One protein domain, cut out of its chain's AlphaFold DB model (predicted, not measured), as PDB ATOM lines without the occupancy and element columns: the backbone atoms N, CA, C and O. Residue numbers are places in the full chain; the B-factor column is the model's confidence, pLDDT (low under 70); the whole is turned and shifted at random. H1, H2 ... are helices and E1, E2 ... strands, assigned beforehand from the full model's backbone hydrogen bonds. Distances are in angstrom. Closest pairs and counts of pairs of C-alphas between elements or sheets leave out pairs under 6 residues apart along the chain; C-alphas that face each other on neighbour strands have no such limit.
ATOM      1  N   GLU A  47     -39.586  -8.975 -37.603       83.25
ATOM      2  CA  GLU A  47     -41.037  -9.041 -37.811       83.25
ATOM      3  C   GLU A  47     -41.837  -8.293 -36.736       83.25
ATOM      4  O   GLU A  47     -42.819  -7.628 -37.058       83.25
ATOM      5  N   GLU A  48     -41.412  -8.366 -35.473       83.81
ATOM      6  CA  GLU A  48     -42.140  -7.778 -34.336       83.81
ATOM      7  C   GLU A  48     -41.840  -6.285 -34.107       83.81
ATOM      8  O   GLU A  48     -42.535  -5.599 -33.350       83.81
ATOM      9  N   LYS A  49     -40.782  -5.742 -34.717       80.69
ATOM     10  CA  LYS A  49     -40.417  -4.333 -34.520       80.69
ATOM     11  C   LYS A  49     -41.421  -3.374 -35.195       80.69
ATOM     12  O   LYS A  49     -42.032  -3.696 -36.213       80.69
ATOM     13  N   PRO A  50     -41.527  -2.125 -34.703       78.81
ATOM     14  CA  PRO A  50     -42.271  -1.075 -35.394       78.81
ATOM     15  C   PRO A  50     -41.696  -0.803 -36.792       78.81
ATOM     16  O   PRO A  50     -40.478  -0.723 -36.945       78.81
ATOM     17  N   VAL A  51     -42.572  -0.558 -37.776       74.94
ATOM     18  CA  VAL A  51     -42.237  -0.313 -39.201       74.94
ATOM     19  C   VAL A  51     -41.213   0.817 -39.405       74.94
ATOM     20  O   VAL A  51     -40.507   0.852 -40.404       74.94
ATOM     21  N   GLU A  52     -41.103   1.737 -38.450       77.12
ATOM     22  CA  GLU A  52     -40.185   2.881 -38.501       77.12
ATOM     23  C   GLU A  52     -38.719   2.517 -38.212       77.12
ATOM     24  O   GLU A  52     -37.829   3.330 -38.468       77.12
ATOM     25  N   LYS A  53     -38.440   1.324 -37.667       77.69
ATOM     26  CA  LYS A  53     -37.073   0.892 -37.351       77.69
ATOM     27  C   LYS A  53     -36.447   0.108 -38.511       77.69
ATOM     28  O   LYS A  53     -37.108  -0.778 -39.058       77.69
ATOM     29  N   PRO A  54     -35.166   0.367 -38.847       81.62
ATOM     30  CA  PRO A  54     -34.471  -0.360 -39.906       81.62
ATOM     31  C   PRO A  54     -34.377  -1.863 -39.610       81.62
ATOM     32  O   PRO A  54     -34.538  -2.314 -38.473       81.62
ATOM     33  N   GLU A  55     -34.184  -2.659 -40.661       83.81
ATOM     34  CA  GLU A  55     -33.840  -4.085 -40.574       83.81
ATOM     35  C   GLU A  55     -32.491  -4.291 -39.925       83.81
ATOM     36  O   GLU A  55     -31.503  -3.722 -40.370       83.81
ATOM     37  N   LEU A  56     -32.507  -5.080 -38.842       87.19
ATOM     38  CA  LEU A  56     -31.300  -5.587 -38.232       87.19
ATOM     39  C   LEU A  56     -30.673  -6.543 -39.228       87.19
ATOM     40  O   LEU A  56     -31.316  -7.517 -39.636       87.19
ATOM     41  N   LYS A  57     -29.440  -6.247 -39.610       90.19
ATOM     42  CA  LYS A  57     -28.670  -7.073 -40.527       90.19
ATOM     43  C   LYS A  57     -27.779  -8.003 -39.731       90.19
ATOM     44  O   LYS A  57     -27.007  -7.565 -38.876       90.19
ATOM     45  N   HIS A  58     -27.853  -9.292 -40.038       91.44
ATOM     46  CA  HIS A  58     -26.959 -10.285 -39.462       91.44
ATOM     47  C   HIS A  58     -26.166 -11.029 -40.519       91.44
ATOM     48  O   HIS A  58     -26.685 -11.399 -41.574       91.44
ATOM     49  N   VAL A  59     -24.896 -11.257 -40.200       92.88
ATOM     50  CA  VAL A  59     -23.939 -11.930 -41.069       92.88
ATOM     51  C   VAL A  59     -23.249 -13.038 -40.283       92.88
ATOM     52  O   VAL A  59     -22.727 -12.817 -39.189       92.88
ATOM     53  N   ALA A  60     -23.243 -14.243 -40.844       92.50
ATOM     54  CA  ALA A  60     -22.486 -15.372 -40.327       92.50
ATOM     55  C   ALA A  60     -21.320 -15.680 -41.271       92.50
ATOM     56  O   ALA A  60     -21.512 -15.850 -42.474       92.50
ATOM     57  N   ILE A  61     -20.111 -15.754 -40.723       94.12
ATOM     58  CA  ILE A  61     -18.879 -16.074 -41.442       94.12
ATOM     59  C   ILE A  61     -18.322 -17.353 -40.828       94.12
ATOM     60  O   ILE A  61     -17.801 -17.338 -39.713       94.12
ATOM     61  N   ASP A  62     -18.469 -18.475 -41.528       91.56
ATOM     62  CA  ASP A  62     -18.040 -19.782 -41.026       91.56
ATOM     63  C   ASP A  62     -17.649 -20.727 -42.176       91.56
ATOM     64  O   ASP A  62     -17.982 -20.525 -43.339       91.56
ATOM     65  N   TYR A  63     -16.938 -21.796 -41.845       89.12
ATOM     66  CA  TYR A  63     -16.492 -22.850 -42.753       89.12
ATOM     67  C   TYR A  63     -17.633 -23.697 -43.318       89.12
ATOM     68  O   TYR A  63     -17.491 -24.336 -44.361       89.12
ATOM     69  N   GLN A  64     -18.752 -23.778 -42.597       82.81
ATOM     70  CA  GLN A  64     -19.915 -24.559 -43.000       82.81
ATOM     71  C   GLN A  64     -21.032 -23.618 -43.409       82.81
ATOM     72  O   GLN A  64     -21.329 -22.672 -42.691       82.81
ATOM     73  N   SER A  65     -21.685 -23.910 -44.531       80.12
ATOM     74  CA  SER A  65     -22.910 -23.212 -44.906       80.12
ATOM     75  C   SER A  65     -24.008 -23.546 -43.894       80.12
ATOM     76  O   SER A  65     -24.439 -24.697 -43.787       80.12
ATOM     77  N   VAL A  66     -24.415 -22.536 -43.126       75.81
ATOM     78  CA  VAL A  66     -25.536 -22.596 -42.185       75.81
ATOM     79  C   VAL A  66     -26.706 -21.830 -42.794       75.81
ATOM     80  O   VAL A  66     -26.509 -20.810 -43.451       75.81
ATOM     81  N   ASP A  67     -27.923 -22.330 -42.588       76.88
ATOM     82  CA  ASP A  67     -29.135 -21.588 -42.934       76.88
ATOM     83  C   ASP A  67     -29.312 -20.425 -41.949       76.88
ATOM     84  O   ASP A  67     -29.552 -20.631 -40.758       76.88
ATOM     85  N   THR A  68     -29.126 -19.205 -42.444       71.12
ATOM     86  CA  THR A  68     -29.198 -17.955 -41.679       71.12
ATOM     87  C   THR A  68     -30.561 -17.272 -41.774       71.12
ATOM     88  O   THR A  68     -30.705 -16.157 -41.264       71.12
ATOM     89  N   GLY A  69     -31.559 -17.899 -42.408       77.81
ATOM     90  CA  GLY A  69     -32.863 -17.274 -42.625       77.81
ATOM     91  C   GLY A  69     -32.736 -16.036 -43.516       77.81
ATOM     92  O   GLY A  69     -32.317 -16.148 -44.666       77.81
ATOM     93  N   SER A  70     -33.084 -14.854 -42.991       78.44
ATOM     94  CA  SER A  70     -32.953 -13.587 -43.737       78.44
ATOM     95  C   SER A  70     -31.529 -13.009 -43.775       78.44
ATOM     96  O   SER A  70     -31.281 -12.054 -44.510       78.44
ATOM     97  N   GLY A  71     -30.590 -13.575 -43.011       83.88
ATOM     98  CA  GLY A  71     -29.218 -13.069 -42.916       83.88
ATOM     99  C   GLY A  71     -28.285 -13.584 -44.000       83.88
ATOM    100  O   GLY A  71     -28.574 -14.562 -44.692       83.88
ATOM    101  N   THR A  72     -27.111 -12.964 -44.089       89.25
ATOM    102  CA  THR A  72     -26.075 -13.335 -45.059       89.25
ATOM    103  C   THR A  72     -25.138 -14.385 -44.469       89.25
ATOM    104  O   THR A  72     -24.585 -14.203 -43.386       89.25
ATOM    105  N   MET A  73     -24.911 -15.472 -45.204       90.88
ATOM    106  CA  MET A  73     -23.914 -16.491 -44.873       90.88
ATOM    107  C   MET A  73     -22.714 -16.378 -45.821       90.88
ATOM    108  O   MET A  73     -22.873 -16.506 -47.035       90.88
ATOM    109  N   ILE A  74     -21.512 -16.189 -45.274       92.50
ATOM    110  CA  ILE A  74     -20.248 -16.146 -46.020       92.50
ATOM    111  C   ILE A  74     -19.430 -17.384 -45.661       92.50
ATOM    112  O   ILE A  74     -18.924 -17.510 -44.546       92.50
ATOM    113  N   GLN A  75     -19.303 -18.304 -46.616       91.88
ATOM    114  CA  GLN A  75     -18.488 -19.498 -46.430       91.88
ATOM    115  C   GLN A  75     -17.002 -19.181 -46.633       91.88
ATOM    116  O   GLN A  75     -16.639 -18.557 -47.631       91.88
ATOM    117  N   VAL A  76     -16.159 -19.647 -45.713       91.38
ATOM    118  CA  VAL A  76     -14.700 -19.434 -45.728       91.38
ATOM    119  C   VAL A  76     -13.916 -20.747 -45.658       91.38
ATOM    120  O   VAL A  76     -14.441 -21.763 -45.203       91.38
ATOM    121  N   ASP A  77     -12.646 -20.719 -46.063       88.62
ATOM    122  CA  ASP A  77     -11.752 -21.888 -46.003       88.62
ATOM    123  C   ASP A  77     -10.636 -21.764 -44.945       88.62
ATOM    124  O   ASP A  77      -9.973 -22.755 -44.616       88.62
ATOM    125  N   ASN A  78     -10.376 -20.562 -44.423       89.50
ATOM    126  CA  ASN A  78      -9.354 -20.306 -43.402       89.50
ATOM    127  C   ASN A  78      -9.737 -19.137 -42.481       89.50
ATOM    128  O   ASN A  78     -10.562 -18.297 -42.836       89.50
ATOM    129  N   ASP A  79      -9.108 -19.049 -41.308       91.81
ATOM    130  CA  ASP A  79      -9.444 -18.018 -40.318       91.81
ATOM    131  C   ASP A  79      -8.962 -16.621 -40.761       91.81
ATOM    132  O   ASP A  79      -9.467 -15.613 -40.273       91.81
ATOM    133  N   ASN A  80      -7.988 -16.521 -41.676       91.88
ATOM    134  CA  ASN A  80      -7.586 -15.216 -42.216       91.88
ATOM    135  C   ASN A  80      -8.700 -14.632 -43.095       91.88
ATOM    136  O   ASN A  80      -9.034 -13.460 -42.954       91.88
ATOM    137  N   GLU A  81      -9.349 -15.462 -43.914       93.00
ATOM    138  CA  GLU A  81     -10.546 -15.078 -44.665       93.00
ATOM    139  C   GLU A  81     -11.697 -14.674 -43.740       93.00
ATOM    140  O   GLU A  81     -12.467 -13.781 -44.094       93.00
ATOM    141  N   VAL A  82     -11.815 -15.276 -42.550       93.88
ATOM    142  CA  VAL A  82     -12.807 -14.841 -41.550       93.88
ATOM    143  C   VAL A  82     -12.565 -13.386 -41.161       93.88
ATOM    144  O   VAL A  82     -13.494 -12.581 -41.191       93.88
ATOM    145  N   VAL A  83     -11.321 -13.028 -40.834       94.81
ATOM    146  CA  VAL A  83     -10.957 -11.660 -40.429       94.81
ATOM    147  C   VAL A  83     -11.079 -10.673 -41.597       94.81
ATOM    148  O   VAL A  83     -11.568  -9.556 -41.411       94.81
ATOM    149  N   ASP A  84     -10.699 -11.082 -42.807       94.94
ATOM    150  CA  ASP A  84     -10.816 -10.247 -44.005       94.94
ATOM    151  C   ASP A  84     -12.279  -9.939 -44.345       94.94
ATOM    152  O   ASP A  84     -12.616  -8.796 -44.656       94.94
ATOM    153  N   ASN A  85     -13.163 -10.938 -44.273       94.56
ATOM    154  CA  ASN A  85     -14.594 -10.738 -44.503       94.56
ATOM    155  C   ASN A  85     -15.246  -9.964 -43.353       94.56
ATOM    156  O   ASN A  85     -16.053  -9.078 -43.610       94.56
ATOM    157  N   PHE A  86     -14.837 -10.203 -42.104       95.06
ATOM    158  CA  PHE A  86     -15.271  -9.388 -40.967       95.06
ATOM    159  C   PHE A  86     -14.971  -7.901 -41.195       95.06
ATOM    160  O   PHE A  86     -15.846  -7.064 -41.008       95.06
ATOM    161  N   THR A  87     -13.771  -7.572 -41.677       94.12
ATOM    162  CA  THR A  87     -13.369  -6.179 -41.937       94.12
ATOM    163  C   THR A  87     -14.241  -5.497 -42.999       94.12
ATOM    164  O   THR A  87     -14.376  -4.278 -42.986       94.12
ATOM    165  N   ARG A  88     -14.840  -6.260 -43.923       93.62
ATOM    166  CA  ARG A  88     -15.739  -5.723 -44.959       93.62
ATOM    167  C   ARG A  88     -17.156  -5.482 -44.446       93.62
ATOM    168  O   ARG A  88     -17.794  -4.533 -44.882       93.62
ATOM    169  N   GLU A  89     -17.627  -6.337 -43.544       93.06
ATOM    170  CA  GLU A  89     -19.025  -6.367 -43.096       93.06
ATOM    171  C   GLU A  89     -19.255  -5.626 -41.767       93.06
ATOM    172  O   GLU A  89     -20.399  -5.364 -41.404       93.06
ATOM    173  N   VAL A  90     -18.188  -5.260 -41.042       92.50
ATOM    174  CA  VAL A  90     -18.264  -4.631 -39.707       92.50
ATOM    175  C   VAL A  90     -19.071  -3.330 -39.669       92.50
ATOM    176  O   VAL A  90     -19.696  -3.041 -38.653       92.50
ATOM    177  N   ASP A  91     -19.080  -2.564 -40.761       89.88
ATOM    178  CA  ASP A  91     -19.774  -1.274 -40.829       89.88
ATOM    179  C   ASP A  91     -21.258  -1.399 -41.229       89.88
ATOM    180  O   ASP A  91     -22.035  -0.486 -40.954       89.88
ATOM    181  N   ASP A  92     -21.660  -2.495 -41.889       90.19
ATOM    182  CA  ASP A  92     -23.036  -2.685 -42.387       90.19
ATOM    183  C   ASP A  92     -23.862  -3.652 -41.527       90.19
ATOM    184  O   ASP A  92     -25.089  -3.567 -41.525       90.19
ATOM    185  N   ALA A  93     -23.223  -4.569 -40.797       90.81
ATOM    186  CA  ALA A  93     -23.912  -5.591 -40.015       90.81
ATOM    187  C   ALA A  93     -24.095  -5.195 -38.538       90.81
ATOM    188  O   ALA A  93     -23.148  -4.798 -37.862       90.81
ATOM    189  N   ASP A  94     -25.298  -5.410 -37.999       90.94
ATOM    190  CA  ASP A  94     -25.604  -5.218 -36.573       90.94
ATOM    191  C   ASP A  94     -25.190  -6.428 -35.724       90.94
ATOM    192  O   ASP A  94     -24.875  -6.304 -34.537       90.94
ATOM    193  N   PHE A  95     -25.223  -7.623 -36.321       91.31
ATOM    194  CA  PHE A  95     -24.898  -8.873 -35.645       91.31
ATOM    195  C   PHE A  95     -23.983  -9.744 -36.505       91.31
ATOM    196  O   PHE A  95     -24.386 -10.255 -37.549       91.31
ATOM    197  N   LEU A  96     -22.752  -9.943 -36.039       93.56
ATOM    198  CA  LEU A  96     -21.729 -10.732 -36.722       93.56
ATOM    199  C   LEU A  96     -21.405 -11.988 -35.917       93.56
ATOM    200  O   LEU A  96     -21.047 -11.911 -34.741       93.56
ATOM    201  N   VAL A  97     -21.492 -13.147 -36.567       92.75
ATOM    202  CA  VAL A  97     -21.070 -14.436 -36.004       92.75
ATOM    203  C   VAL A  97     -19.871 -14.934 -36.789       92.75
ATOM    204  O   VAL A  97     -19.967 -15.127 -37.996       92.75
ATOM    205  N   LEU A  98     -18.749 -15.149 -36.106       94.44
ATOM    206  CA  LEU A  98     -17.492 -15.577 -36.717       94.44
ATOM    207  C   LEU A  98     -17.104 -16.967 -36.200       94.44
ATOM    208  O   LEU A  98     -17.049 -17.179 -34.987       94.44
ATOM    209  N   GLY A  99     -16.809 -17.897 -37.105       91.75
ATOM    210  CA  GLY A  99     -16.299 -19.229 -36.782       91.75
ATOM    211  C   GLY A  99     -14.789 -19.322 -36.986       91.75
ATOM    212  O   GLY A  99     -14.337 -19.406 -38.123       91.75
ATOM    213  N   LEU A 100     -14.015 -19.347 -35.896       91.12
ATOM    214  CA  LEU A 100     -12.561 -19.565 -35.929       91.12
ATOM    215  C   LEU A 100     -12.253 -21.030 -35.602       91.12
ATOM    216  O   LEU A 100     -12.475 -21.462 -34.470       91.12
ATOM    217  N   LYS A 101     -11.770 -21.805 -36.579       88.19
ATOM    218  CA  LYS A 101     -11.647 -23.274 -36.463       88.19
ATOM    219  C   LYS A 101     -10.223 -23.802 -36.620       88.19
ATOM    220  O   LYS A 101      -9.998 -24.999 -36.429       88.19
ATOM    221  N   GLU A 102      -9.236 -22.951 -36.906       88.38
ATOM    222  CA  GLU A 102      -7.849 -23.416 -37.064       88.38
ATOM    223  C   GLU A 102      -7.279 -24.037 -35.787       88.38
ATOM    224  O   GLU A 102      -6.591 -25.053 -35.863       88.38
ATOM    225  N   LEU A 103      -7.614 -23.499 -34.608       87.75
ATOM    226  CA  LEU A 103      -7.178 -24.090 -33.340       87.75
ATOM    227  C   LEU A 103      -7.747 -25.506 -33.150       87.75
ATOM    228  O   LEU A 103      -7.022 -26.416 -32.747       87.75
ATOM    229  N   GLU A 104      -9.020 -25.715 -33.495       85.50
ATOM    230  CA  GLU A 104      -9.657 -27.038 -33.451       85.50
ATOM    231  C   GLU A 104      -8.989 -28.013 -34.429       85.50
ATOM    232  O   GLU A 104      -8.807 -29.193 -34.119       85.50
ATOM    233  N   ALA A 105      -8.584 -27.527 -35.604       85.25
ATOM    234  CA  ALA A 105      -7.888 -28.337 -36.596       85.25
ATOM    235  C   ALA A 105      -6.468 -28.730 -36.157       85.25
ATOM    236  O   ALA A 105      -6.052 -29.876 -36.378       85.25
ATOM    237  N   SER A 106      -5.742 -27.824 -35.495       85.81
ATOM    238  CA  SER A 106      -4.425 -28.103 -34.905       85.81
ATOM    239  C   SER A 106      -4.514 -29.100 -33.743       85.81
ATOM    240  O   SER A 106      -3.643 -29.957 -33.600       85.81
ATOM    241  N   LEU A 107      -5.602 -29.062 -32.968       83.81
ATOM    242  CA  LEU A 107      -5.900 -30.035 -31.905       83.81
ATOM    243  C   LEU A 107      -6.429 -31.381 -32.433       83.81
ATOM    244  O   LEU A 107      -6.540 -32.345 -31.676       83.81
ATOM    245  N   GLY A 108      -6.729 -31.467 -33.731       80.50
ATOM    246  CA  GLY A 108      -7.235 -32.676 -34.377       80.50
ATOM    247  C   GLY A 108      -8.728 -32.936 -34.168       80.50
ATOM    248  O   GLY A 108      -9.184 -34.028 -34.490       80.50
ATOM    249  N   TRP A 109      -9.485 -31.957 -33.667       79.69
ATOM    250  CA  TRP A 109     -10.939 -32.058 -33.458       79.69
ATOM    251  C   TRP A 109     -11.742 -31.768 -34.720       79.69
ATOM    252  O   TRP A 109     -12.908 -32.139 -34.829       79.69
ATOM    253  N   SER A 110     -11.121 -31.092 -35.685       75.00
ATOM    254  CA  SER A 110     -11.738 -30.777 -36.963       75.00
ATOM    255  C   SER A 110     -10.787 -31.052 -38.121       75.00
ATOM    256  O   SER A 110      -9.570 -30.907 -38.025       75.00
ATOM    257  N   SER A 111     -11.361 -31.445 -39.253       69.94
ATOM    258  CA  SER A 111     -10.659 -31.589 -40.528       69.94
ATOM    259  C   SER A 111     -10.956 -30.430 -41.487       69.94
ATOM    260  O   SER A 111     -10.722 -30.570 -42.684       69.94
ATOM    261  N   CYS A 112     -11.537 -29.325 -41.001       65.88
ATOM    262  CA  CYS A 112     -11.969 -28.215 -41.857       65.88
ATOM    263  C   CYS A 112     -10.799 -27.421 -42.451       65.88
ATOM    264  O   CYS A 112     -10.920 -26.902 -43.555       65.88
ATOM    265  N   CYS A 113      -9.657 -27.363 -41.765       65.88
ATOM    266  CA  CYS A 113      -8.500 -26.606 -42.230       65.88
ATOM    267  C   CYS A 113      -7.551 -27.502 -43.031       65.88
ATOM    268  O   CYS A 113      -7.144 -28.576 -42.582       65.88
ATOM    269  N   ARG A 114      -7.155 -27.035 -44.220       67.81
ATOM    270  CA  ARG A 114      -6.140 -27.706 -45.054       67.81
ATOM    271  C   ARG A 114      -4.732 -27.579 -44.472       67.81
ATOM    272  O   ARG A 114      -3.889 -28.434 -44.727       67.81
ATOM    273  N   VAL A 115      -4.486 -26.508 -43.719       69.25
ATOM    274  CA  VAL A 115      -3.199 -26.203 -43.093       69.25
ATOM    275  C   VAL A 115      -3.313 -26.475 -41.600       69.25
ATOM    276  O   VAL A 115      -4.238 -25.994 -40.951       69.25
ATOM    277  N   LYS A 116      -2.379 -27.264 -41.073       71.12
ATOM    278  CA  LYS A 116      -2.205 -27.462 -39.635       71.12
ATOM    279  C   LYS A 116      -0.995 -26.659 -39.197       71.12
ATOM    280  O   LYS A 116       0.078 -26.813 -39.779       71.12
ATOM    281  N   HIS A 117      -1.191 -25.809 -38.204       76.50
ATOM    282  CA  HIS A 117      -0.115 -25.071 -37.564       76.50
ATOM    283  C   HIS A 117       0.353 -25.834 -36.326       76.50
ATOM    284  O   HIS A 117      -0.365 -26.701 -35.820       76.50
ATOM    285  N   ASP A 118       1.552 -25.520 -35.837       86.19
ATOM    286  CA  ASP A 118       1.936 -25.988 -34.510       86.19
ATOM    287  C   ASP A 118       0.988 -25.387 -33.457       86.19
ATOM    288  O   ASP A 118       0.328 -24.366 -33.694       86.19
ATOM    289  N   LEU A 119       0.870 -26.028 -32.297       86.44
ATOM    290  CA  LEU A 119      -0.080 -25.593 -31.271       86.44
ATOM    291  C   LEU A 119       0.249 -24.183 -30.768       86.44
ATOM    292  O   LEU A 119      -0.649 -23.353 -30.645       86.44
ATOM    293  N   GLU A 120       1.527 -23.891 -30.533       88.94
ATOM    294  CA  GLU A 120       1.985 -22.584 -30.047       88.94
ATOM    295  C   GLU A 120       1.750 -21.464 -31.077       88.94
ATOM    296  O   GLU A 120       1.248 -20.385 -30.737       88.94
ATOM    297  N   ASP A 121       1.983 -21.760 -32.359       89.38
ATOM    298  CA  ASP A 121       1.656 -20.861 -33.470       89.38
ATOM    299  C   ASP A 121       0.144 -20.622 -33.569       89.38
ATOM    300  O   ASP A 121      -0.300 -19.494 -33.782       89.38
ATOM    301  N   SER A 122      -0.665 -21.666 -33.369       88.25
ATOM    302  CA  SER A 122      -2.130 -21.582 -33.428       88.25
ATOM    303  C   SER A 122      -2.689 -20.660 -32.341       88.25
ATOM    304  O   SER A 122      -3.549 -19.828 -32.628       88.25
ATOM    305  N   TYR A 123      -2.173 -20.749 -31.109       90.44
ATOM    306  CA  TYR A 123      -2.551 -19.835 -30.024       90.44
ATOM    307  C   TYR A 123      -2.143 -18.392 -30.319       90.44
ATOM    308  O   TYR A 123      -2.932 -17.468 -30.109       90.44
ATOM    309  N   THR A 124      -0.929 -18.197 -30.835       93.50
ATOM    310  CA  THR A 124      -0.419 -16.868 -31.190       93.50
ATOM    311  C   THR A 124      -1.263 -16.236 -32.298       93.50
ATOM    312  O   THR A 124      -1.684 -15.084 -32.180       93.50
ATOM    313  N   ASN A 125      -1.587 -17.006 -33.339       91.62
ATOM    314  CA  ASN A 125      -2.427 -16.565 -34.449       91.62
ATOM    315  C   ASN A 125      -3.848 -16.234 -33.991       91.62
ATOM    316  O   ASN A 125      -4.358 -15.168 -34.334       91.62
ATOM    317  N   LEU A 126      -4.464 -17.088 -33.166       92.06
ATOM    318  CA  LEU A 126      -5.784 -16.820 -32.599       92.06
ATOM    319  C   LEU A 126      -5.788 -15.509 -31.804       92.06
ATOM    320  O   LEU A 126      -6.646 -14.658 -32.026       92.06
ATOM    321  N   ASN A 127      -4.801 -15.308 -30.930       94.31
ATOM    322  CA  ASN A 127      -4.700 -14.090 -30.130       94.31
ATOM    323  C   ASN A 127      -4.539 -12.837 -31.008       94.31
ATOM    324  O   ASN A 127      -5.208 -11.829 -30.785       94.31
ATOM    325  N   ASN A 128      -3.706 -12.909 -32.049       94.94
ATOM    326  CA  ASN A 128      -3.538 -11.814 -33.005       94.94
ATOM    327  C   ASN A 128      -4.850 -11.482 -33.729       94.94
ATOM    328  O   ASN A 128      -5.207 -10.311 -33.836       94.94
ATOM    329  N   ARG A 129      -5.605 -12.495 -34.168       94.38
ATOM    330  CA  ARG A 129      -6.899 -12.303 -34.843       94.38
ATOM    331  C   ARG A 129      -7.947 -11.695 -33.917       94.38
ATOM    332  O   ARG A 129      -8.620 -10.750 -34.317       94.38
ATOM    333  N   LEU A 130      -8.048 -12.171 -32.675       94.44
ATOM    334  CA  LEU A 130      -8.964 -11.605 -31.678       94.44
ATOM    335  C   LEU A 130      -8.636 -10.135 -31.380       94.44
ATOM    336  O   LEU A 130      -9.546  -9.312 -31.304       94.44
ATOM    337  N   ASN A 131      -7.350  -9.783 -31.284       94.31
ATOM    338  CA  ASN A 131      -6.917  -8.394 -31.115       94.31
ATOM    339  C   ASN A 131      -7.285  -7.520 -32.324       94.31
ATOM    340  O   ASN A 131      -7.749  -6.390 -32.154       94.31
ATOM    341  N   THR A 132      -7.133  -8.040 -33.543       94.38
ATOM    342  CA  THR A 132      -7.552  -7.338 -34.764       94.38
ATOM    343  C   THR A 132      -9.061  -7.115 -34.780       94.38
ATOM    344  O   THR A 132      -9.501  -5.983 -34.955       94.38
ATOM    345  N   ILE A 133      -9.858  -8.151 -34.497       94.62
ATOM    346  CA  ILE A 133     -11.324  -8.054 -34.446       94.62
ATOM    347  C   ILE A 133     -11.750  -7.012 -33.404       94.62
ATOM    348  O   ILE A 133     -12.497  -6.089 -33.716       94.62
ATOM    349  N   TYR A 134     -11.216  -7.092 -32.183       93.75
ATOM    350  CA  TYR A 134     -11.561  -6.159 -31.111       93.75
ATOM    351  C   TYR A 134     -11.162  -4.706 -31.422       93.75
ATOM    352  O   TYR A 134     -11.900  -3.763 -31.110       93.75
ATOM    353  N   SER A 135     -10.006  -4.498 -32.057       92.38
ATOM    354  CA  SER A 135      -9.543  -3.149 -32.404       92.38
ATOM    355  C   SER A 135     -10.401  -2.497 -33.493       92.38
ATOM    356  O   SER A 135     -10.683  -1.304 -33.379       92.38
ATOM    357  N   LEU A 136     -10.902  -3.276 -34.456       93.12
ATOM    358  CA  LEU A 136     -11.767  -2.808 -35.545       93.12
ATOM    359  C   LEU A 136     -13.237  -2.608 -35.149       93.12
ATOM    360  O   LEU A 136     -13.928  -1.840 -35.807       93.12
ATOM    361  N   LEU A 137     -13.725  -3.257 -34.085       92.69
ATOM    362  CA  LEU A 137     -15.127  -3.113 -33.667       92.69
ATOM    363  C   LEU A 137     -15.510  -1.647 -33.373       92.69
ATOM    364  O   LEU A 137     -14.728  -0.935 -32.739       92.69
ATOM    365  N   PRO A 138     -16.718  -1.186 -33.730       91.50
ATOM    366  CA  PRO A 138     -17.186   0.148 -33.366       91.50
ATOM    367  C   PRO A 138     -17.283   0.348 -31.846       91.50
ATOM    368  O   PRO A 138     -17.460  -0.604 -31.077       91.50
TER     369      PRO A 138
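AT A GLANCE: This is residues 47 to 138 of the 208 residues of an uncharacterized protein of Candida tenuis (strain ATCC 10573 / BCRC 21748 / CBS 615 / JCM 9827 / NBRC 10315 / NRRL Y-1498 / VKM Y-70) (UniProt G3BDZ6). A small three-stranded sheet has H1 over one face; the long H3 runs side by side with H1, H2 packs near H3's beginning, and residues 48 to 54 stick out. The printed part has 92 residues, mixed, with elements E1, E2, H1, E3, H2, H3; the sheet, E2 E1 E3, is parallel. It is only just loose, close to compact: radius of gyration of the C-alphas 15.2 A, spans 51 by 28 by 17 A.

IN THESE COORDINATES: E1, residues 58 to 62, 13.1 A, begins at C-alpha 58 (-26.959, -10.285, -39.462). E2 is 72 to 75, H1 79 to 89, 15.3 A, E3 95 to 98, H2 102 to 106. H3, 119 to 136, 26.0 A, ends at C-alpha 136 (-11.767, -2.808, -35.545).

HOW THE PARTS SIT: Within hydrogen-bond range are N 59 and O 95, 2.9 A, between E1 and E3, and N 74 and O 60, 2.8 A, between E2 and E1. E2, H1, E3 form a split strand-helix-strand unit, E1 between its strands, with a right-handed crossover. H1 is on the sheet, in two layers, helix over sheet, at a height of 8.6 A; its closest C-alphas to E1 are Val 82 and Ile 61, 6.2 A. H3 touches H1 with residues 129 to 136 alone, the same way at a shallow tilt of 5 degrees; closest C-alphas Arg 129 and Val 83, 6.9 A. H3 touches H2 with residues 119 to 126 alone; closest C-alphas Ser 122 and Leu 103, 5.6 A. In H1, H2 and H3 every O i to N i+4 pair is within hydrogen-bond range.

THE WHOLE: The C-alphas farthest apart, Val 51 and Asp 118, are 51.3 A apart. The printed part has no cut; the link H2 to H3 is long. Residues 111 to 115 have pLDDT under 70.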